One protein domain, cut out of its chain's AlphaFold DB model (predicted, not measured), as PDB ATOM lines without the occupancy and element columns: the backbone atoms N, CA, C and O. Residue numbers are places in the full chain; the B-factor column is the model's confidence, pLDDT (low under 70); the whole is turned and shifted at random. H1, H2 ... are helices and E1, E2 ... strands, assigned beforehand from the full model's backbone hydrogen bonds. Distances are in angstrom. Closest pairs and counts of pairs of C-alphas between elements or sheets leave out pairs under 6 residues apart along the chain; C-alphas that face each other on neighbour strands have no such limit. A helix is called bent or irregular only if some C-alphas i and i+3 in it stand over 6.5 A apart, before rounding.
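What this domain is: This is residues 15 to 147 of the 153 residues of an uncharacterized protein of Acinetobacter sp. ETR1 (UniProt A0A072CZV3). A strongly twisted sheet of three strands has helices on it: the long helix H1 runs along its edge strand E1, H4 crosses E3, and the short helix H2 packs on it well away from the other helices. H4 and H5 make a helical hairpin, and H5 reaches H1 but not the sheet. The printed part has 133 residues, with five named helices and three named strands in the order H1 E1 H2 E2 E3 H3 H4 H5. The sheet is mixed, in the order E1, E3, E2, and the class is mixed, helices and strands. The whole is compact, with a radius of gyration of the C-alphas of 15.2 A, and rounded, spanning 40 by 36 by 32 A.

Where its parts are: Find C-alpha 15 at (53.762, -11.899, 48.260); from there H1, residues 15 to 37, runs 33.8 A. It is irregular, with C-alphas 16 and 19 7.3 A apart, and has a kink of 45 degrees near residue 31. Next come E1, residues 44 to 53, 26.1 A long, and H2, residues 58 to 67, 14.4 A. Look for E2 at residues 71 to 75 and for E3 at residues 81 to 91, 31.1 A long from C-alpha 81 at (41.740, -19.953, 17.834). H3 is residues 93 to 98, H4 residues 101 to 117, 24.2 A, and H5 residues 129 to 144, 22.6 A, ending at C-alpha 144 at (34.171, 0.030, 42.590).

How they stand to each other: H1, the hub, is on the sheet over E1 at a height of 8.6 A, along the strands at 12 degrees on the local plane; Ser 36 and Thr 45 have their closest C-alphas, 6.4 A. E1 and E3 are parallel, with N 48 and O 85 at 2.8 A, within hydrogen-bond range. E2 and E3 are an antiparallel hairpin, with N 72 and O 84 at 2.9 A. H2 is on the sheet over E3, along the strands at 28 degrees on the local plane, but only just; the closest C-alphas, of Phe 65 and Asn 88, are 7.1 A apart. H4 is over E3, across the strands at 61 degrees on the local plane, only just; C-alphas 87 and 115 are closest, 6.9 A. H4 and H5 touch at a shallow tilt of 12 degrees, opposite ways, closest at C-alphas 109 and 140, 6.0 A. With residues 16 to 20 alone, H1 touches H3, about perpendicular at 85 degrees, closest at C-alphas 16 and 97, 5.6 A. H1 and H5 only just touch, with 3 pairs of C-alphas within 8 A, the closest being Asn 31 and Leu 139, 6.9 A. In H2, H4 and H5 every O i to N i+4 pair is within hydrogen-bond range; in H1 15 of 19 are, in H3 1 of 2.

The domain as a whole: The two C-alphas farthest apart, of Asp 78 and Lys 98, are 43.3 A from each other. The printed part has no cut, and the link from H4 to H5, 11 residues, is long. Mean pLDDT of the printed part is 75.3; look for values under 70 at residues 15 to 16, 31 to 39, 41 to 57 and 81.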
ATOM      1  N   ALA A  15      54.472 -12.264  47.030       60.47
ATOM      2  CA  ALA A  15      53.762 -11.899  48.260       60.47
ATOM      3  C   ALA A  15      53.197 -10.464  48.223       60.47
ATOM      4  O   ALA A  15      52.104 -10.211  48.728       60.47
ATOM      5  N   TYR A  16      53.896  -9.525  47.576       62.00
ATOM      6  CA  TYR A  16      53.443  -8.134  47.459       62.00
ATOM      7  C   TYR A  16      52.307  -7.979  46.442       62.00
ATOM      8  O   TYR A  16      51.478  -7.080  46.573       62.00
ATOM      9  N   PHE A  17      52.219  -8.877  45.457       70.19
ATOM     10  CA  PHE A  17      51.180  -8.857  44.424       70.19
ATOM     11  C   PHE A  17      49.952  -9.710  44.748       70.19
ATOM     12  O   PHE A  17      48.968  -9.661  44.010       70.19
ATOM     13  N   GLU A  18      49.942 -10.442  45.863       72.38
ATOM     14  CA  GLU A  18      48.846 -11.350  46.215       72.38
ATOM     15  C   GLU A  18      47.480 -10.635  46.279       72.38
ATOM     16  O   GLU A  18      46.487 -11.129  45.737       72.38
ATOM     17  N   LYS A  19      47.424  -9.433  46.872       73.31
ATOM     18  CA  LYS A  19      46.198  -8.611  46.934       73.31
ATOM     19  C   LYS A  19      45.690  -8.232  45.535       73.31
ATOM     20  O   LYS A  19      44.487  -8.250  45.283       73.31
ATOM     21  N   LEU A  20      46.608  -7.921  44.623       73.62
ATOM     22  CA  LEU A  20      46.291  -7.536  43.248       73.62
ATOM     23  C   LEU A  20      45.820  -8.744  42.432       73.62
ATOM     24  O   LEU A  20      44.851  -8.648  41.685       73.62
ATOM     25  N   HIS A  21      46.439  -9.907  42.639       72.88
ATOM     26  CA  HIS A  21      45.989 -11.165  42.046       72.88
ATOM     27  C   HIS A  21      44.592 -11.573  42.520       72.88
ATOM     28  O   HIS A  21      43.824 -12.122  41.734       72.88
ATOM     29  N   LYS A  22      44.230 -11.299  43.779       73.69
ATOM     30  CA  LYS A  22      42.867 -11.535  44.285       73.69
ATOM     31  C   LYS A  22      41.837 -10.661  43.573       73.69
ATOM     32  O   LYS A  22      40.831 -11.188  43.109       73.69
ATOM     33  N   LEU A  23      42.123  -9.368  43.422       74.12
ATOM     34  CA  LEU A  23      41.274  -8.450  42.658       74.12
ATOM     35  C   LEU A  23      41.123  -8.883  41.198       74.12
ATOM     36  O   LEU A  23      40.002  -8.941  40.697       74.12
ATOM     37  N   ASN A  24      42.230  -9.245  40.544       73.25
ATOM     38  CA  ASN A  24      42.202  -9.680  39.151       73.25
ATOM     39  C   ASN A  24      41.391 -10.975  38.975       73.25
ATOM     40  O   ASN A  24      40.527 -11.033  38.111       73.25
ATOM     41  N   ARG A  25      41.582 -11.979  39.846       74.19
ATOM     42  CA  ARG A  25      40.789 -13.222  39.806       74.19
ATOM     43  C   ARG A  25      39.303 -12.977  40.037       74.19
ATOM     44  O   ARG A  25      38.482 -13.538  39.326       74.19
ATOM     45  N   TYR A  26      38.948 -12.126  41.001       76.56
ATOM     46  CA  TYR A  26      37.548 -11.769  41.230       76.56
ATOM     47  C   TYR A  26      36.930 -11.104  39.993       76.56
ATOM     48  O   TYR A  26      35.823 -11.459  39.588       76.56
ATOM     49  N   PHE A  27      37.649 -10.152  39.392       73.88
ATOM     50  CA  PHE A  27      37.217  -9.478  38.173       73.88
ATOM     51  C   PHE A  27      37.040 -10.475  37.022       73.88
ATOM     52  O   PHE A  27      35.994 -10.472  36.377       73.88
ATOM     53  N   GLU A  28      38.013 -11.363  36.805       72.06
ATOM     54  CA  GLU A  28      37.935 -12.437  35.813       72.06
ATOM     55  C   GLU A  28      36.707 -13.324  36.063       72.06
ATOM     56  O   GLU A  28      35.832 -13.398  35.206       72.06
ATOM     57  N   ASP A  29      36.552 -13.912  37.250       73.88
ATOM     58  CA  ASP A  29      35.469 -14.859  37.546       73.88
ATOM     59  C   ASP A  29      34.064 -14.252  37.396       73.88
ATOM     60  O   ASP A  29      33.123 -14.927  36.955       73.88
ATOM     61  N   LYS A  30      33.892 -12.979  37.776       72.69
ATOM     62  CA  LYS A  30      32.596 -12.289  37.707       72.69
ATOM     63  C   LYS A  30      32.259 -11.799  36.308       72.69
ATOM     64  O   LYS A  30      31.101 -11.897  35.903       72.69
ATOM     65  N   ASN A  31      33.253 -11.305  35.577       69.44
ATOM     66  CA  ASN A  31      33.027 -10.557  34.344       69.44
ATOM     67  C   ASN A  31      33.318 -11.374  33.083       69.44
ATOM     68  O   ASN A  31      32.857 -11.014  31.999       69.44
ATOM     69  N   TRP A  32      34.005 -12.512  33.226       66.56
ATOM     70  CA  TRP A  32      34.301 -13.454  32.151       66.56
ATOM     71  C   TRP A  32      33.058 -13.835  31.351       66.56
ATOM     72  O   TRP A  32      33.053 -13.696  30.134       66.56
ATOM     73  N   LYS A  33      31.978 -14.237  32.032       66.38
ATOM     74  CA  LYS A  33      30.727 -14.632  31.363       66.38
ATOM     75  C   LYS A  33      30.113 -13.494  30.552       66.38
ATOM     76  O   LYS A  33      29.515 -13.743  29.511       66.38
ATOM     77  N   THR A  34      30.225 -12.264  31.044       69.25
ATOM     78  CA  THR A  34      29.680 -11.085  30.366       69.25
ATOM     79  C   THR A  34      30.473 -10.796  29.097       69.25
ATOM     80  O   THR A  34      29.884 -10.647  28.031       69.25
ATOM     81  N   LEU A  35      31.806 -10.816  29.183       69.75
ATOM     82  CA  LEU A  35      32.684 -10.557  28.041       69.75
ATOM     83  C   LEU A  35      32.667 -11.696  27.008       69.75
ATOM     84  O   LEU A  35      32.691 -11.428  25.813       69.75
ATOM     85  N   SER A  36      32.582 -12.959  27.436       65.00
ATOM     86  CA  SER A  36      32.595 -14.124  26.537       65.00
ATOM     87  C   SER A  36      31.318 -14.274  25.706       65.00
ATOM     88  O   SER A  36      31.327 -14.939  24.673       65.00
ATOM     89  N   ASN A  37      30.202 -13.704  26.172       67.75
ATOM     90  CA  ASN A  37      28.909 -13.782  25.488       67.75
ATOM     91  C   ASN A  37      28.715 -12.672  24.444       67.75
ATOM     92  O   ASN A  37      27.840 -12.793  23.584       67.75
ATOM     93  N   ASN A  38      29.521 -11.611  24.507       69.31
ATOM     94  CA  ASN A  38      29.426 -10.481  23.595       69.31
ATOM     95  C   ASN A  38      30.351 -10.687  22.388       69.31
ATOM     96  O   ASN A  38      31.515 -11.067  22.511       69.31
ATOM     97  N   SER A  39      29.830 -10.434  21.185       67.94
ATOM     98  CA  SER A  39      30.624 -10.520  19.960       67.94
ATOM     99  C   SER A  39      31.245  -9.162  19.651       67.94
ATOM    100  O   SER A  39      30.605  -8.298  19.061       67.94
ATOM    101  N   TYR A  40      32.508  -8.982  20.034       71.62
ATOM    102  CA  TYR A  40      33.290  -7.781  19.718       71.62
ATOM    103  C   TYR A  40      34.071  -7.904  18.401       71.62
ATOM    104  O   TYR A  40      34.944  -7.092  18.131       71.62
ATOM    105  N   GLY A  41      33.820  -8.937  17.591       62.25
ATOM    106  CA  GLY A  41      34.659  -9.276  16.438       62.25
ATOM    107  C   GLY A  41      35.991  -9.926  16.848       62.25
ATOM    108  O   GLY A  41      36.768  -9.387  17.629       62.25
ATOM    109  N   GLY A  42      36.270 -11.122  16.316       58.62
ATOM    110  CA  GLY A  42      37.294 -12.011  16.882       58.62
ATOM    111  C   GLY A  42      36.788 -12.726  18.145       58.62
ATOM    112  O   GLY A  42      36.010 -12.174  18.916       58.62
ATOM    113  N   ASN A  43      37.184 -13.986  18.338       62.41
ATOM    114  CA  ASN A  43      36.760 -14.773  19.499       62.41
ATOM    115  C   ASN A  43      37.663 -14.441  20.688       62.41
ATOM    116  O   ASN A  43      38.759 -14.991  20.805       62.41
ATOM    117  N   PHE A  44      37.223 -13.509  21.531       66.12
ATOM    118  CA  PHE A  44      37.909 -13.204  22.778       66.12
ATOM    119  C   PHE A  44      37.608 -14.260  23.817       66.12
ATOM    120  O   PHE A  44      36.452 -14.501  24.158       66.12
ATOM    121  N   THR A  45      38.674 -14.862  24.322       61.16
ATOM    122  CA  THR A  45      38.599 -15.949  25.287       61.16
ATOM    123  C   THR A  45      39.272 -15.637  26.611       61.16
ATOM    124  O   THR A  45      39.239 -16.472  27.504       61.16
ATOM    125  N   LEU A  46      39.857 -14.448  26.784       62.19
ATOM    126  CA  LEU A  46      40.333 -14.001  28.090       62.19
ATOM    127  C   LEU A  46      40.641 -12.499  28.089       62.19
ATOM    128  O   LEU A  46      41.072 -11.948  27.076       62.19
ATOM    129  N   ALA A  47      40.481 -11.851  29.240       64.62
ATOM    130  CA  ALA A  47      41.031 -10.529  29.517       64.62
ATOM    131  C   ALA A  47      41.891 -10.626  30.781       64.62
ATOM    132  O   ALA A  47      41.384 -11.007  31.830       64.62
ATOM    133  N   LEU A  48      43.178 -10.308  30.666       65.50
ATOM    134  CA  LEU A  48      44.152 -10.398  31.750       65.50
ATOM    135  C   LEU A  48      44.703  -9.022  32.083       65.50
ATOM    136  O   LEU A  48      45.151  -8.293  31.195       65.50
ATOM    137  N   PHE A  49      44.771  -8.701  33.369       66.25
ATOM    138  CA  PHE A  49      45.589  -7.595  33.836       66.25
ATOM    139  C   PHE A  49      47.006  -8.098  34.116       66.25
ATOM    140  O   PHE A  49      47.242  -8.874  35.045       66.25
ATOM    141  N   MET A  50      47.958  -7.684  33.280       69.50
ATOM    142  CA  MET A  50      49.350  -8.096  33.413       69.50
ATOM    143  C   MET A  50      50.138  -7.010  34.120       69.50
ATOM    144  O   MET A  50      50.291  -5.888  33.637       69.50
ATOM    145  N   VAL A  51      50.651  -7.370  35.284       66.50
ATOM    146  CA  VAL A  51      51.302  -6.430  36.176       66.50
ATOM    147  C   VAL A  51      52.803  -6.570  36.029       66.50
ATOM    148  O   VAL A  51      53.377  -7.629  36.293       66.50
ATOM    149  N   ILE A  52      53.444  -5.483  35.620       67.88
ATOM    150  CA  ILE A  52      54.888  -5.405  35.493       67.88
ATOM    151  C   ILE A  52      55.420  -4.615  36.678       67.88
ATOM    152  O   ILE A  52      55.187  -3.414  36.823       67.88
ATOM    153  N   SER A  53      56.157  -5.325  37.521       66.81
ATOM    154  CA  SER A  53      56.882  -4.720  38.626       66.81
ATOM    155  C   SER A  53      57.975  -3.794  38.109       66.81
ATOM    156  O   SER A  53      58.816  -4.211  37.317       66.81
ATOM    157  N   ILE A  54      58.025  -2.578  38.640       67.19
ATOM    158  CA  ILE A  54      59.171  -1.675  38.503       67.19
ATOM    159  C   ILE A  54      59.852  -1.516  39.869       67.19
ATOM    160  O   ILE A  54      59.535  -0.618  40.641       67.19
ATOM    161  N   TYR A  55      60.780  -2.422  40.187       63.75
ATOM    162  CA  TYR A  55      61.613  -2.354  41.393       63.75
ATOM    163  C   TYR A  55      63.067  -2.654  41.020       63.75
ATOM    164  O   TYR A  55      63.319  -3.663  40.367       63.75
ATOM    165  N   GLU A  56      63.984  -1.745  41.377       59.16
ATOM    166  CA  GLU A  56      65.441  -1.760  41.111       59.16
ATOM    167  C   GLU A  56      65.874  -1.740  39.623       59.16
ATOM    168  O   GLU A  56      66.839  -1.065  39.281       59.16
ATOM    169  N   GLU A  57      65.116  -2.345  38.706       68.56
ATOM    170  CA  GLU A  57      65.409  -2.423  37.265       68.56
ATOM    171  C   GLU A  57      64.424  -1.588  36.425       68.56
ATOM    172  O   GLU A  57      63.787  -2.079  35.489       68.56
ATOM    173  N   VAL A  58      64.237  -0.318  36.790       70.31
ATOM    174  CA  VAL A  58      63.198   0.551  36.200       70.31
ATOM    175  C   VAL A  58      63.334   0.664  34.680       70.31
ATOM    176  O   VAL A  58      62.352   0.475  33.967       70.31
ATOM    177  N   GLU A  59      64.540   0.914  34.167       75.75
ATOM    178  CA  GLU A  59      64.770   1.096  32.727       75.75
ATOM    179  C   GLU A  59      64.507  -0.186  31.922       75.75
ATOM    180  O   GLU A  59      63.868  -0.139  30.870       75.75
ATOM    181  N   ILE A  60      64.935  -1.344  32.438       75.31
ATOM    182  CA  ILE A  60      64.736  -2.651  31.794       75.31
ATOM    183  C   ILE A  60      63.246  -3.005  31.769       75.31
ATOM    184  O   ILE A  60      62.714  -3.409  30.731       75.31
ATOM    185  N   ASN A  61      62.550  -2.817  32.890       72.94
ATOM    186  CA  ASN A  61      61.124  -3.115  32.999       72.94
ATOM    187  C   ASN A  61      60.268  -2.157  32.162       72.94
ATOM    188  O   ASN A  61      59.307  -2.596  31.530       72.94
ATOM    189  N   LEU A  62      60.652  -0.881  32.072       75.00
ATOM    190  CA  LEU A  62      60.009   0.092  31.191       75.00
ATOM    191  C   LEU A  62      60.217  -0.261  29.710       75.00
ATOM    192  O   LEU A  62      59.266  -0.239  28.927       75.00
ATOM    193  N   ALA A  63      61.435  -0.643  29.317       77.69
ATOM    194  CA  ALA A  63      61.715  -1.099  27.957       77.69
ATOM    195  C   ALA A  63      60.899  -2.350  27.603       77.69
ATOM    196  O   ALA A  63      60.331  -2.429  26.511       77.69
ATOM    197  N   ARG A  64      60.780  -3.297  28.540       74.06
ATOM    198  CA  ARG A  64      59.951  -4.496  28.385       74.06
ATOM    199  C   ARG A  64      58.472  -4.145  28.242       74.06
ATOM    200  O   ARG A  64      57.839  -4.639  27.316       74.06
ATOM    201  N   PHE A  65      57.941  -3.275  29.103       77.44
ATOM    202  CA  PHE A  65      56.558  -2.790  29.043       77.44
ATOM    203  C   PHE A  65      56.219  -2.192  27.678       77.44
ATOM    204  O   PHE A  65      55.213  -2.561  27.073       77.44
ATOM    205  N   ASN A  66      57.098  -1.339  27.150       75.12
ATOM    206  CA  ASN A  66      56.913  -0.698  25.848       75.12
ATOM    207  C   ASN A  66      56.867  -1.694  24.676       75.12
ATOM    208  O   ASN A  66      56.335  -1.370  23.617       75.12
ATOM    209  N   GLN A  67      57.420  -2.897  24.849       75.69
ATOM    210  CA  GLN A  67      57.427  -3.959  23.839       75.69
ATOM    211  C   GLN A  67      56.297  -4.982  24.031       75.69
ATOM    212  O   GLN A  67      56.104  -5.844  23.168       75.69
ATOM    213  N   MET A  68      55.561  -4.927  25.145       76.12
ATOM    214  CA  MET A  68      54.520  -5.908  25.429       76.12
ATOM    215  C   MET A  68      53.314  -5.735  24.510       76.12
ATOM    216  O   MET A  68      52.835  -4.634  24.236       76.12
ATOM    217  N   LYS A  69      52.797  -6.872  24.046       77.75
ATOM    218  CA  LYS A  69      51.575  -6.921  23.250       77.75
ATOM    219  C   LYS A  69      50.371  -6.827  24.178       77.75
ATOM    220  O   LYS A  69      50.360  -7.421  25.251       77.75
ATOM    221  N   ASN A  70      49.334  -6.132  23.725       76.81
ATOM    222  CA  ASN A  70      48.039  -6.089  24.412       76.81
ATOM    223  C   ASN A  70      47.085  -7.191  23.942       76.81
ATOM    224  O   ASN A  70      45.921  -7.225  24.330       76.81
ATOM    225  N   LEU A  71      47.566  -8.054  23.048       77.62
ATOM    226  CA  LEU A  71      46.803  -9.142  22.474       77.62
ATOM    227  C   LEU A  71      47.723 -10.330  22.220       77.62
ATOM    228  O   LEU A  71      48.724 -10.212  21.504       77.62
ATOM    229  N   GLU A  72      47.346 -11.476  22.767       78.50
ATOM    230  CA  GLU A  72      47.929 -12.770  22.444       78.50
ATOM    231  C   GLU A  72      46.922 -13.632  21.694       78.50
ATOM    232  O   GLU A  72      45.720 -13.589  21.948       78.50
ATOM    233  N   ARG A  73      47.431 -14.398  20.729       75.44
ATOM    234  CA  ARG A  73      46.658 -15.404  20.007       75.44
ATOM    235  C   ARG A  73      47.147 -16.770  20.450       75.44
ATOM    236  O   ARG A  73      48.324 -17.079  20.260       75.44
ATOM    237  N   SER A  74      46.248 -17.565  21.001       76.44
ATOM    238  CA  SER A  74      46.499 -18.937  21.434       76.44
ATOM    239  C   SER A  74      45.560 -19.897  20.706       76.44
ATOM    240  O   SER A  74      44.851 -19.525  19.763       76.44
ATOM    241  N   LYS A  75      45.618 -21.167  21.099       71.06
ATOM    242  CA  LYS A  75      44.618 -22.164  20.753       71.06
ATOM    243  C   LYS A  75      44.150 -22.844  22.030       71.06
ATOM    244  O   LYS A  75      44.988 -23.085  22.903       71.06
ATOM    245  N   ASP A  76      42.863 -23.161  22.102       71.06
ATOM    246  CA  ASP A  76      42.319 -23.981  23.184       71.06
ATOM    247  C   ASP A  76      42.823 -25.439  23.092       71.06
ATOM    248  O   ASP A  76      43.607 -25.806  22.206       71.06
ATOM    249  N   ILE A  77      42.369 -26.288  24.019       72.50
ATOM    250  CA  ILE A  77      42.724 -27.717  24.049       72.50
ATOM    251  C   ILE A  77      42.262 -28.485  22.799       72.50
ATOM    252  O   ILE A  77      42.853 -29.514  22.473       72.50
ATOM    253  N   ASP A  78      41.250 -27.970  22.102       77.94
ATOM    254  CA  ASP A  78      40.652 -28.548  20.898       77.94
ATOM    255  C   ASP A  78      41.259 -27.953  19.608       77.94
ATOM    256  O   ASP A  78      40.954 -28.389  18.496       77.94
ATOM    257  N   GLY A  79      42.176 -26.989  19.734       73.81
ATOM    258  CA  GLY A  79      42.863 -26.336  18.626       73.81
ATOM    259  C   GLY A  79      42.132 -25.129  18.029       73.81
ATOM    260  O   GLY A  79      42.607 -24.596  17.013       73.81
ATOM    261  N   ASN A  80      41.025 -24.678  18.624       72.81
ATOM    262  CA  ASN A  80      40.289 -23.502  18.171       72.81
ATOM    263  C   ASN A  80      41.072 -22.222  18.485       72.81
ATOM    264  O   ASN A  80      41.684 -22.128  19.548       72.81
ATOM    265  N   PRO A  81      41.071 -21.222  17.586       69.69
ATOM    266  CA  PRO A  81      41.740 -19.953  17.834       69.69
ATOM    267  C   PRO A  81      41.144 -19.226  19.037       69.69
ATOM    268  O   PRO A  81      39.938 -18.993  19.097       69.69
ATOM    269  N   GLU A  82      42.026 -18.791  19.923       70.44
ATOM    270  CA  GLU A  82      41.708 -18.022  21.115       70.44
ATOM    271  C   GLU A  82      42.434 -16.682  21.083       70.44
ATOM    272  O   GLU A  82      43.556 -16.570  20.570       70.44
ATOM    273  N   ILE A  83      41.785 -15.650  21.618       73.06
ATOM    274  CA  ILE A  83      42.363 -14.316  21.722       73.06
ATOM    275  C   ILE A  83      42.290 -13.852  23.170       73.06
ATOM    276  O   ILE A  83      41.206 -13.673  23.725       73.06
ATOM    277  N   THR A  84      43.459 -13.578  23.740       76.00
ATOM    278  CA  THR A  84      43.612 -13.008  25.076       76.00
ATOM    279  C   THR A  84      43.934 -11.529  24.959       76.00
ATOM    280  O   THR A  84      44.945 -11.151  24.360       76.00
ATOM    281  N   LEU A  85      43.091 -10.686  25.543       75.94
ATOM    282  CA  LEU A  85      43.376  -9.272  25.761       75.94
ATOM    283  C   LEU A  85      44.256  -9.121  26.995       75.94
ATOM    284  O   LEU A  85      43.980  -9.713  28.034       75.94
ATOM    285  N   ILE A  86      45.312  -8.323  26.883       76.75
ATOM    286  CA  ILE A  86      46.283  -8.116  27.955       76.75
ATOM    287  C   ILE A  86      46.384  -6.624  28.257       76.75
ATOM    288  O   ILE A  86      46.852  -5.824  27.443       76.75
ATOM    289  N   PHE A  87      45.979  -6.251  29.462       75.19
ATOM    290  CA  PHE A  87      46.140  -4.916  30.013       75.19
ATOM    291  C   PHE A  87      47.443  -4.874  30.797       75.19
ATOM    292  O   PHE A  87      47.480  -5.125  31.998       75.19
ATOM    293  N   ASN A  88      48.531  -4.602  30.081       76.62
ATOM    294  CA  ASN A  88      49.829  -4.393  30.704       76.62
ATOM    295  C   ASN A  88      49.806  -3.090  31.509       76.62
ATOM    296  O   ASN A  88      49.423  -2.049  30.963       76.62
ATOM    297  N   VAL A  89      50.283  -3.131  32.753       75.00
ATOM    298  CA  VAL A  89      50.495  -1.946  33.595       75.00
ATOM    299  C   VAL A  89      51.828  -2.008  34.328       75.00
ATOM    300  O   VAL A  89      52.320  -3.085  34.660       75.00
ATOM    301  N   LEU A  90      52.398  -0.836  34.596       76.81
ATOM    302  CA  LEU A  90      53.574  -0.685  35.445       76.81
ATOM    303  C   LEU A  90      53.130  -0.324  36.856       76.81
ATOM    304  O   LEU A  90      52.303   0.569  37.025       76.81
ATOM    305  N   ILE A  91      53.693  -0.983  37.862       76.25
ATOM    306  CA  ILE A  91      53.417  -0.645  39.259       76.25
ATOM    307  C   ILE A  91      54.604  -1.004  40.151       76.25
ATOM    308  O   ILE A  91      55.303  -1.998  39.925       76.25
ATOM    309  N   SER A  92      54.837  -0.190  41.178       76.88
ATOM    310  CA  SER A  92      55.843  -0.488  42.192       76.88
ATOM    311  C   SER A  92      55.269  -1.452  43.242       76.88
ATOM    312  O   SER A  92      54.229  -1.165  43.841       76.88
ATOM    313  N   PRO A  93      55.938  -2.576  43.543       73.88
ATOM    314  CA  PRO A  93      55.498  -3.501  44.591       73.88
ATOM    315  C   PRO A  93      55.415  -2.858  45.979       73.88
ATOM    316  O   PRO A  93      54.508  -3.160  46.753       73.88
ATOM    317  N   LEU A  94      56.335  -1.930  46.273       75.56
ATOM    318  CA  LEU A  94      56.373  -1.189  47.538       75.56
ATOM    319  C   LEU A  94      55.183  -0.242  47.704       75.56
ATOM    320  O   LEU A  94      54.831   0.121  48.828       75.56
ATOM    321  N   GLU A  95      54.589   0.205  46.597       76.12
ATOM    322  CA  GLU A  95      53.358   0.991  46.639       76.12
ATOM    323  C   GLU A  95      52.187   0.086  47.006       76.12
ATOM    324  O   GLU A  95      51.461   0.406  47.940       76.12
ATOM    325  N   ILE A  96      52.062  -1.081  46.367       77.88
ATOM    326  CA  ILE A  96      50.970  -2.037  46.618       77.88
ATOM    327  C   ILE A  96      50.942  -2.514  48.067       77.88
ATOM    328  O   ILE A  96      49.866  -2.623  48.658       77.88
ATOM    329  N   GLU A  97      52.110  -2.794  48.650       77.00
ATOM    330  CA  GLU A  97      52.212  -3.283  50.026       77.00
ATOM    331  C   GLU A  97      51.479  -2.365  51.015       77.00
ATOM    332  O   GLU A  97      50.727  -2.832  51.878       77.00
ATOM    333  N   LYS A  98      51.651  -1.052  50.828       81.31
ATOM    334  CA  LYS A  98      51.143   0.007  51.707       81.31
ATOM    335  C   LYS A  98      49.654   0.288  51.519       81.31
ATOM    336  O   LYS A  98      49.062   0.966  52.356       81.31
ATOM    337  N   LEU A  99      49.048  -0.206  50.441       82.81
ATOM    338  CA  LEU A  99      47.643   0.040  50.141       82.81
ATOM    339  C   LEU A  99      46.740  -0.952  50.882       82.81
ATOM    340  O   LEU A  99      46.971  -2.171  50.928       82.81
ATOM    341  N   SER A 100      45.657  -0.415  51.444       84.25
ATOM    342  CA  SER A 100      44.493  -1.224  51.807       84.25
ATOM    343  C   SER A 100      43.874  -1.850  50.553       84.25
ATOM    344  O   SER A 100      44.092  -1.381  49.435       84.25
ATOM    345  N   ILE A 101      43.073  -2.904  50.725       78.75
ATOM    346  CA  ILE A 101      42.441  -3.596  49.592       78.75
ATOM    347  C   ILE A 101      41.533  -2.659  48.770       78.75
ATOM    348  O   ILE A 101      41.545  -2.725  47.544       78.75
ATOM    349  N   ASN A 102      40.844  -1.719  49.427       83.62
ATOM    350  CA  ASN A 102      40.006  -0.713  48.768       83.62
ATOM    351  C   ASN A 102      40.843   0.279  47.951       83.62
ATOM    352  O   ASN A 102      40.553   0.504  46.782       83.62
ATOM    353  N   GLN A 103      41.930   0.807  48.522       86.25
ATOM    354  CA  GLN A 103      42.826   1.706  47.784       86.25
ATOM    355  C   GLN A 103      43.490   1.001  46.597       86.25
ATOM    356  O   GLN A 103      43.687   1.607  45.546       86.25
ATOM    357  N   LEU A 104      43.819  -0.285  46.747       81.44
ATOM    358  CA  LEU A 104      44.370  -1.084  45.660       81.44
ATOM    359  C   LEU A 104      43.350  -1.301  44.537       81.44
ATOM    360  O   LEU A 104      43.725  -1.236  43.370       81.44
ATOM    361  N   ARG A 105      42.072  -1.522  44.864       84.19
ATOM    362  CA  ARG A 105      40.991  -1.580  43.872       84.19
ATOM    363  C   ARG A 105      40.838  -0.254  43.141       84.19
ATOM    364  O   ARG A 105      40.736  -0.257  41.918       84.19
ATOM    365  N   ASP A 106      40.832   0.861  43.857       86.44
ATOM    366  CA  ASP A 106      40.663   2.178  43.239       86.44
ATOM    367  C   ASP A 106      41.846   2.497  42.303       86.44
ATOM    368  O   ASP A 106      41.650   2.984  41.185       86.44
ATOM    369  N   LEU A 107      43.069   2.127  42.709       84.56
ATOM    370  CA  LEU A 107      44.261   2.182  41.859       84.56
ATOM    371  C   LEU A 107      44.127   1.267  40.635       84.56
ATOM    372  O   LEU A 107      44.369   1.710  39.517       84.56
ATOM    373  N   TYR A 108      43.702   0.017  40.828       79.69
ATOM    374  CA  TYR A 108      43.474  -0.942  39.746       79.69
ATOM    375  C   TYR A 108      42.484  -0.399  38.710       79.69
ATOM    376  O   TYR A 108      42.793  -0.377  37.520       79.69
ATOM    377  N   CYS A 109      41.333   0.114  39.156       82.94
ATOM    378  CA  CYS A 109      40.322   0.710  38.282       82.94
ATOM    379  C   CYS A 109      40.894   1.903  37.510       82.94
ATOM    380  O   CYS A 109      40.690   2.014  36.303       82.94
ATOM    381  N   SER A 110      41.645   2.771  38.191       86.50
ATOM    382  CA  SER A 110      42.264   3.951  37.576       86.50
ATOM    383  C   SER A 110      43.272   3.564  36.493       86.50
ATOM    384  O   SER A 110      43.195   4.076  35.379       86.50
ATOM    385  N   LEU A 111      44.161   2.608  36.783       81.62
ATOM    386  CA  LEU A 111      45.154   2.104  35.832       81.62
ATOM    387  C   LEU A 111      44.497   1.417  34.630       81.62
ATOM    388  O   LEU A 111      44.950   1.574  33.496       81.62
ATOM    389  N   PHE A 112      43.412   0.676  34.854       80.25
ATOM    390  CA  PHE A 112      42.663   0.033  33.780       80.25
ATOM    391  C   PHE A 112      42.004   1.074  32.862       80.25
ATOM    392  O   PHE A 112      42.152   1.000  31.640       80.25
ATOM    393  N   ILE A 113      41.339   2.080  33.443       84.75
ATOM    394  CA  ILE A 113      40.723   3.200  32.713       84.75
ATOM    395  C   ILE A 113      41.780   3.978  31.927       84.75
ATOM    396  O   ILE A 113      41.566   4.298  30.755       84.75
ATOM    397  N   GLU A 114      42.927   4.273  32.536       85.88
ATOM    398  CA  GLU A 114      44.044   4.922  31.851       85.88
ATOM    399  C   GLU A 114      44.499   4.082  30.654       85.88
ATOM    400  O   GLU A 114      44.681   4.607  29.551       85.88
ATOM    401  N   ARG A 115      44.608   2.759  30.830       82.00
ATOM    402  CA  ARG A 115      45.083   1.863  29.776       82.00
ATOM    403  C   ARG A 115      44.139   1.806  28.576       82.00
ATOM    404  O   ARG A 115      44.625   1.926  27.455       82.00
ATOM    405  N   ILE A 116      42.829   1.682  28.783       82.75
ATOM    406  CA  ILE A 116      41.837   1.644  27.684       82.75
ATOM    407  C   ILE A 116      41.599   3.016  27.036       82.75
ATOM    408  O   ILE A 116      41.077   3.124  25.925       82.75
ATOM    409  N   ASN A 117      41.969   4.102  27.710       85.00
ATOM    410  CA  ASN A 117      41.932   5.437  27.118       85.00
ATOM    411  C   ASN A 117      43.242   5.816  26.420       85.00
ATOM    412  O   ASN A 117      43.278   6.827  25.719       85.00
ATOM    413  N   ASN A 118      44.301   5.019  26.572       82.50
ATOM    414  CA  ASN A 118      45.592   5.298  25.969       82.50
ATOM    415  C   ASN A 118      45.522   5.138  24.435       82.50
ATOM    416  O   ASN A 118      45.245   4.039  23.959       82.50
ATOM    417  N   PRO A 119      45.848   6.172  23.636       76.25
ATOM    418  CA  PRO A 119      45.838   6.079  22.170       76.25
ATOM    419  C   PRO A 119      46.814   5.043  21.592       76.25
ATOM    420  O   PRO A 119      46.652   4.596  20.458       76.25
ATOM    421  N   LEU A 120      47.844   4.664  22.353       74.25
ATOM    422  CA  LEU A 120      48.803   3.619  21.989       74.25
ATOM    423  C   LEU A 120      48.274   2.212  22.291       74.25
ATOM    424  O   LEU A 120      48.847   1.221  21.826       74.25
ATOM    425  N   PHE A 121      47.188   2.100  23.059       76.44
ATOM    426  CA  PHE A 121      46.455   0.853  23.200       76.44
ATOM    427  C   PHE A 121      45.678   0.602  21.909       76.44
ATOM    428  O   PHE A 121      44.591   1.124  21.684       76.44
ATOM    429  N   SER A 122      46.288  -0.178  21.022       70.88
ATOM    430  CA  SER A 122      45.696  -0.550  19.745       70.88
ATOM    431  C   SER A 122      45.295  -2.018  19.746       70.88
ATOM    432  O   SER A 122      46.040  -2.889  20.205       70.88
ATOM    433  N   LEU A 123      44.112  -2.280  19.198       75.56
ATOM    434  CA  LEU A 123      43.621  -3.615  18.886       75.56
ATOM    435  C   LEU A 123      43.563  -3.808  17.362       75.56
ATOM    436  O   LEU A 123      43.551  -2.830  16.606       75.56
ATOM    437  N   PRO A 124      43.551  -5.060  16.869       71.00
ATOM    438  CA  PRO A 124      43.323  -5.343  15.460       71.00
ATOM    439  C   PRO A 124      42.017  -4.711  14.972       71.00
ATOM    440  O   PRO A 124      41.011  -4.761  15.667       71.00
ATOM    441  N   LYS A 125      41.994  -4.206  13.732       74.31
ATOM    442  CA  LYS A 125      40.802  -3.570  13.127       74.31
ATOM    443  C   LYS A 125      39.562  -4.469  13.041       74.31
ATOM    444  O   LYS A 125      38.479  -3.986  12.758       74.31
ATOM    445  N   THR A 126      39.739  -5.777  13.207       72.44
ATOM    446  CA  THR A 126      38.653  -6.763  13.235       72.44
ATOM    447  C   THR A 126      37.876  -6.755  14.549       72.44
ATOM    448  O   THR A 126      36.906  -7.494  14.663       72.44
ATOM    449  N   VAL A 127      38.349  -5.990  15.531       76.88
ATOM    450  CA  VAL A 127      37.777  -5.858  16.865       76.88
ATOM    451  C   VAL A 127      37.020  -4.540  16.937       76.88
ATOM    452  O   VAL A 127      37.594  -3.484  16.668       76.88
ATOM    453  N   ASP A 128      35.757  -4.604  17.335       82.06
ATOM    454  CA  ASP A 128      34.951  -3.457  17.729       82.06
ATOM    455  C   ASP A 128      35.430  -2.949  19.092       82.06
ATOM    456  O   ASP A 128      34.974  -3.364  20.163       82.06
ATOM    457  N   TYR A 129      36.443  -2.087  19.035       82.38
ATOM    458  CA  TYR A 129      37.067  -1.557  20.234       82.38
ATOM    459  C   TYR A 129      36.148  -0.613  21.008       82.38
ATOM    460  O   TYR A 129      36.221  -0.582  22.233       82.38
ATOM    461  N   ASP A 130      35.276   0.127  20.325       84.81
ATOM    462  CA  ASP A 130      34.388   1.083  20.980       84.81
ATOM    463  C   ASP A 130      33.351   0.352  21.840       84.81
ATOM    464  O   ASP A 130      33.158   0.709  23.008       84.81
ATOM    465  N   GLN A 131      32.764  -0.733  21.318       84.19
ATOM    466  CA  GLN A 131      31.845  -1.568  22.089       84.19
ATOM    467  C   GLN A 131      32.556  -2.277  23.249       84.19
ATOM    468  O   GLN A 131      32.077  -2.236  24.384       84.19
ATOM    469  N   LEU A 132      33.725  -2.875  22.996       82.25
ATOM    470  CA  LEU A 132      34.524  -3.525  24.040       82.25
ATOM    471  C   LEU A 132      34.890  -2.544  25.163       82.25
ATOM    472  O   LEU A 132      34.786  -2.872  26.342       82.25
ATOM    473  N   LYS A 133      35.306  -1.327  24.808       85.50
ATOM    474  CA  LYS A 133      35.662  -0.280  25.767       85.50
ATOM    475  C   LYS A 133      34.463   0.145  26.611       85.50
ATOM    476  O   LYS A 133      34.622   0.316  27.818       85.50
ATOM    477  N   SER A 134      33.291   0.312  25.996       86.44
ATOM    478  CA  SER A 134      32.057   0.648  26.712       86.44
ATOM    479  C   SER A 134      31.720  -0.413  27.761       86.44
ATOM    480  O   SER A 134      31.495  -0.079  28.922       86.44
ATOM    481  N   ASP A 135      31.761  -1.689  27.381       84.19
ATOM    482  CA  ASP A 135      31.448  -2.791  28.293       84.19
ATOM    483  C   ASP A 135      32.485  -2.904  29.418       84.19
ATOM    484  O   ASP A 135      32.122  -3.052  30.583       84.19
ATOM    485  N   LEU A 136      33.777  -2.757  29.105       82.56
ATOM    486  CA  LEU A 136      34.840  -2.740  30.113       82.56
ATOM    487  C   LEU A 136      34.655  -1.609  31.131       82.56
ATOM    488  O   LEU A 136      34.869  -1.832  32.318       82.56
ATOM    489  N   LEU A 137      34.238  -0.415  30.696       86.06
ATOM    490  CA  LEU A 137      33.971   0.702  31.606       86.06
ATOM    491  C   LEU A 137      32.837   0.383  32.585       86.06
ATOM    492  O   LEU A 137      32.984   0.664  33.771       86.06
ATOM    493  N   VAL A 138      31.757  -0.253  32.125       86.44
ATOM    494  CA  VAL A 138      30.655  -0.685  33.004       86.44
ATOM    495  C   VAL A 138      31.157  -1.669  34.063       86.44
ATOM    496  O   VAL A 138      30.923  -1.466  35.250       86.44
ATOM    497  N   LEU A 139      31.928  -2.681  33.656       82.81
ATOM    498  CA  LEU A 139      32.467  -3.695  34.572       82.81
ATOM    499  C   LEU A 139      33.446  -3.111  35.604       82.81
ATOM    500  O   LEU A 139      33.566  -3.625  36.718       82.81
ATOM    501  N   ILE A 140      34.173  -2.051  35.239       83.56
ATOM    502  CA  ILE A 140      35.064  -1.331  36.157       83.56
ATOM    503  C   ILE A 140      34.262  -0.521  37.177       83.56
ATOM    504  O   ILE A 140      34.633  -0.512  38.350       83.56
ATOM    505  N   GLU A 141      33.183   0.148  36.766       84.25
ATOM    506  CA  GLU A 141      32.303   0.848  37.710       84.25
ATOM    507  C   GLU A 141      31.649  -0.140  38.687       84.25
ATOM    508  O   GLU A 141      31.684   0.096  39.893       84.25
ATOM    509  N   ASP A 142      31.184  -1.298  38.206       84.00
ATOM    510  CA  ASP A 142      30.644  -2.355  39.070       84.00
ATOM    511  C   ASP A 142      31.670  -2.818  40.116       84.00
ATOM    512  O   ASP A 142      31.329  -3.023  41.282       84.00
ATOM    513  N   LEU A 143      32.949  -2.947  39.735       82.12
ATOM    514  CA  LEU A 143      34.016  -3.339  40.658       82.12
ATOM    515  C   LEU A 143      34.188  -2.332  41.807       82.12
ATOM    516  O   LEU A 143      34.446  -2.760  42.936       82.12
ATOM    517  N   LYS A 144      34.035  -1.023  41.559       81.75
ATOM    518  CA  LYS A 144      34.171   0.030  42.590       81.75
ATOM    519  C   LYS A 144      33.134  -0.084  43.706       81.75
ATOM    520  O   LYS A 144      33.418   0.310  44.836       81.75
ATOM    521  N   GLU A 145      31.981  -0.668  43.410       82.81
ATOM    522  CA  GLU A 145      30.881  -0.850  44.362       82.81
ATOM    523  C   GLU A 145      31.000  -2.157  45.174       82.81
ATOM    524  O   GLU A 145      30.260  -2.373  46.134       82.81
ATOM    525  N   VAL A 146      31.948  -3.040  44.835       79.12
ATOM    526  CA  VAL A 146      32.131  -4.325  45.530       79.12
ATOM    527  C   VAL A 146      32.766  -4.127  46.904       79.12
ATOM    528  O   VAL A 146      33.852  -3.552  47.021       79.12
ATOM    529  N   ASP A 147      32.146  -4.702  47.940       76.38
ATOM    530  CA  ASP A 147      32.783  -4.874  49.249       76.38
ATOM    531  C   ASP A 147      33.827  -5.994  49.190       76.38
ATOM    532  O   ASP A 147      33.522  -7.187  49.250       76.38
TER     533      ASP A 147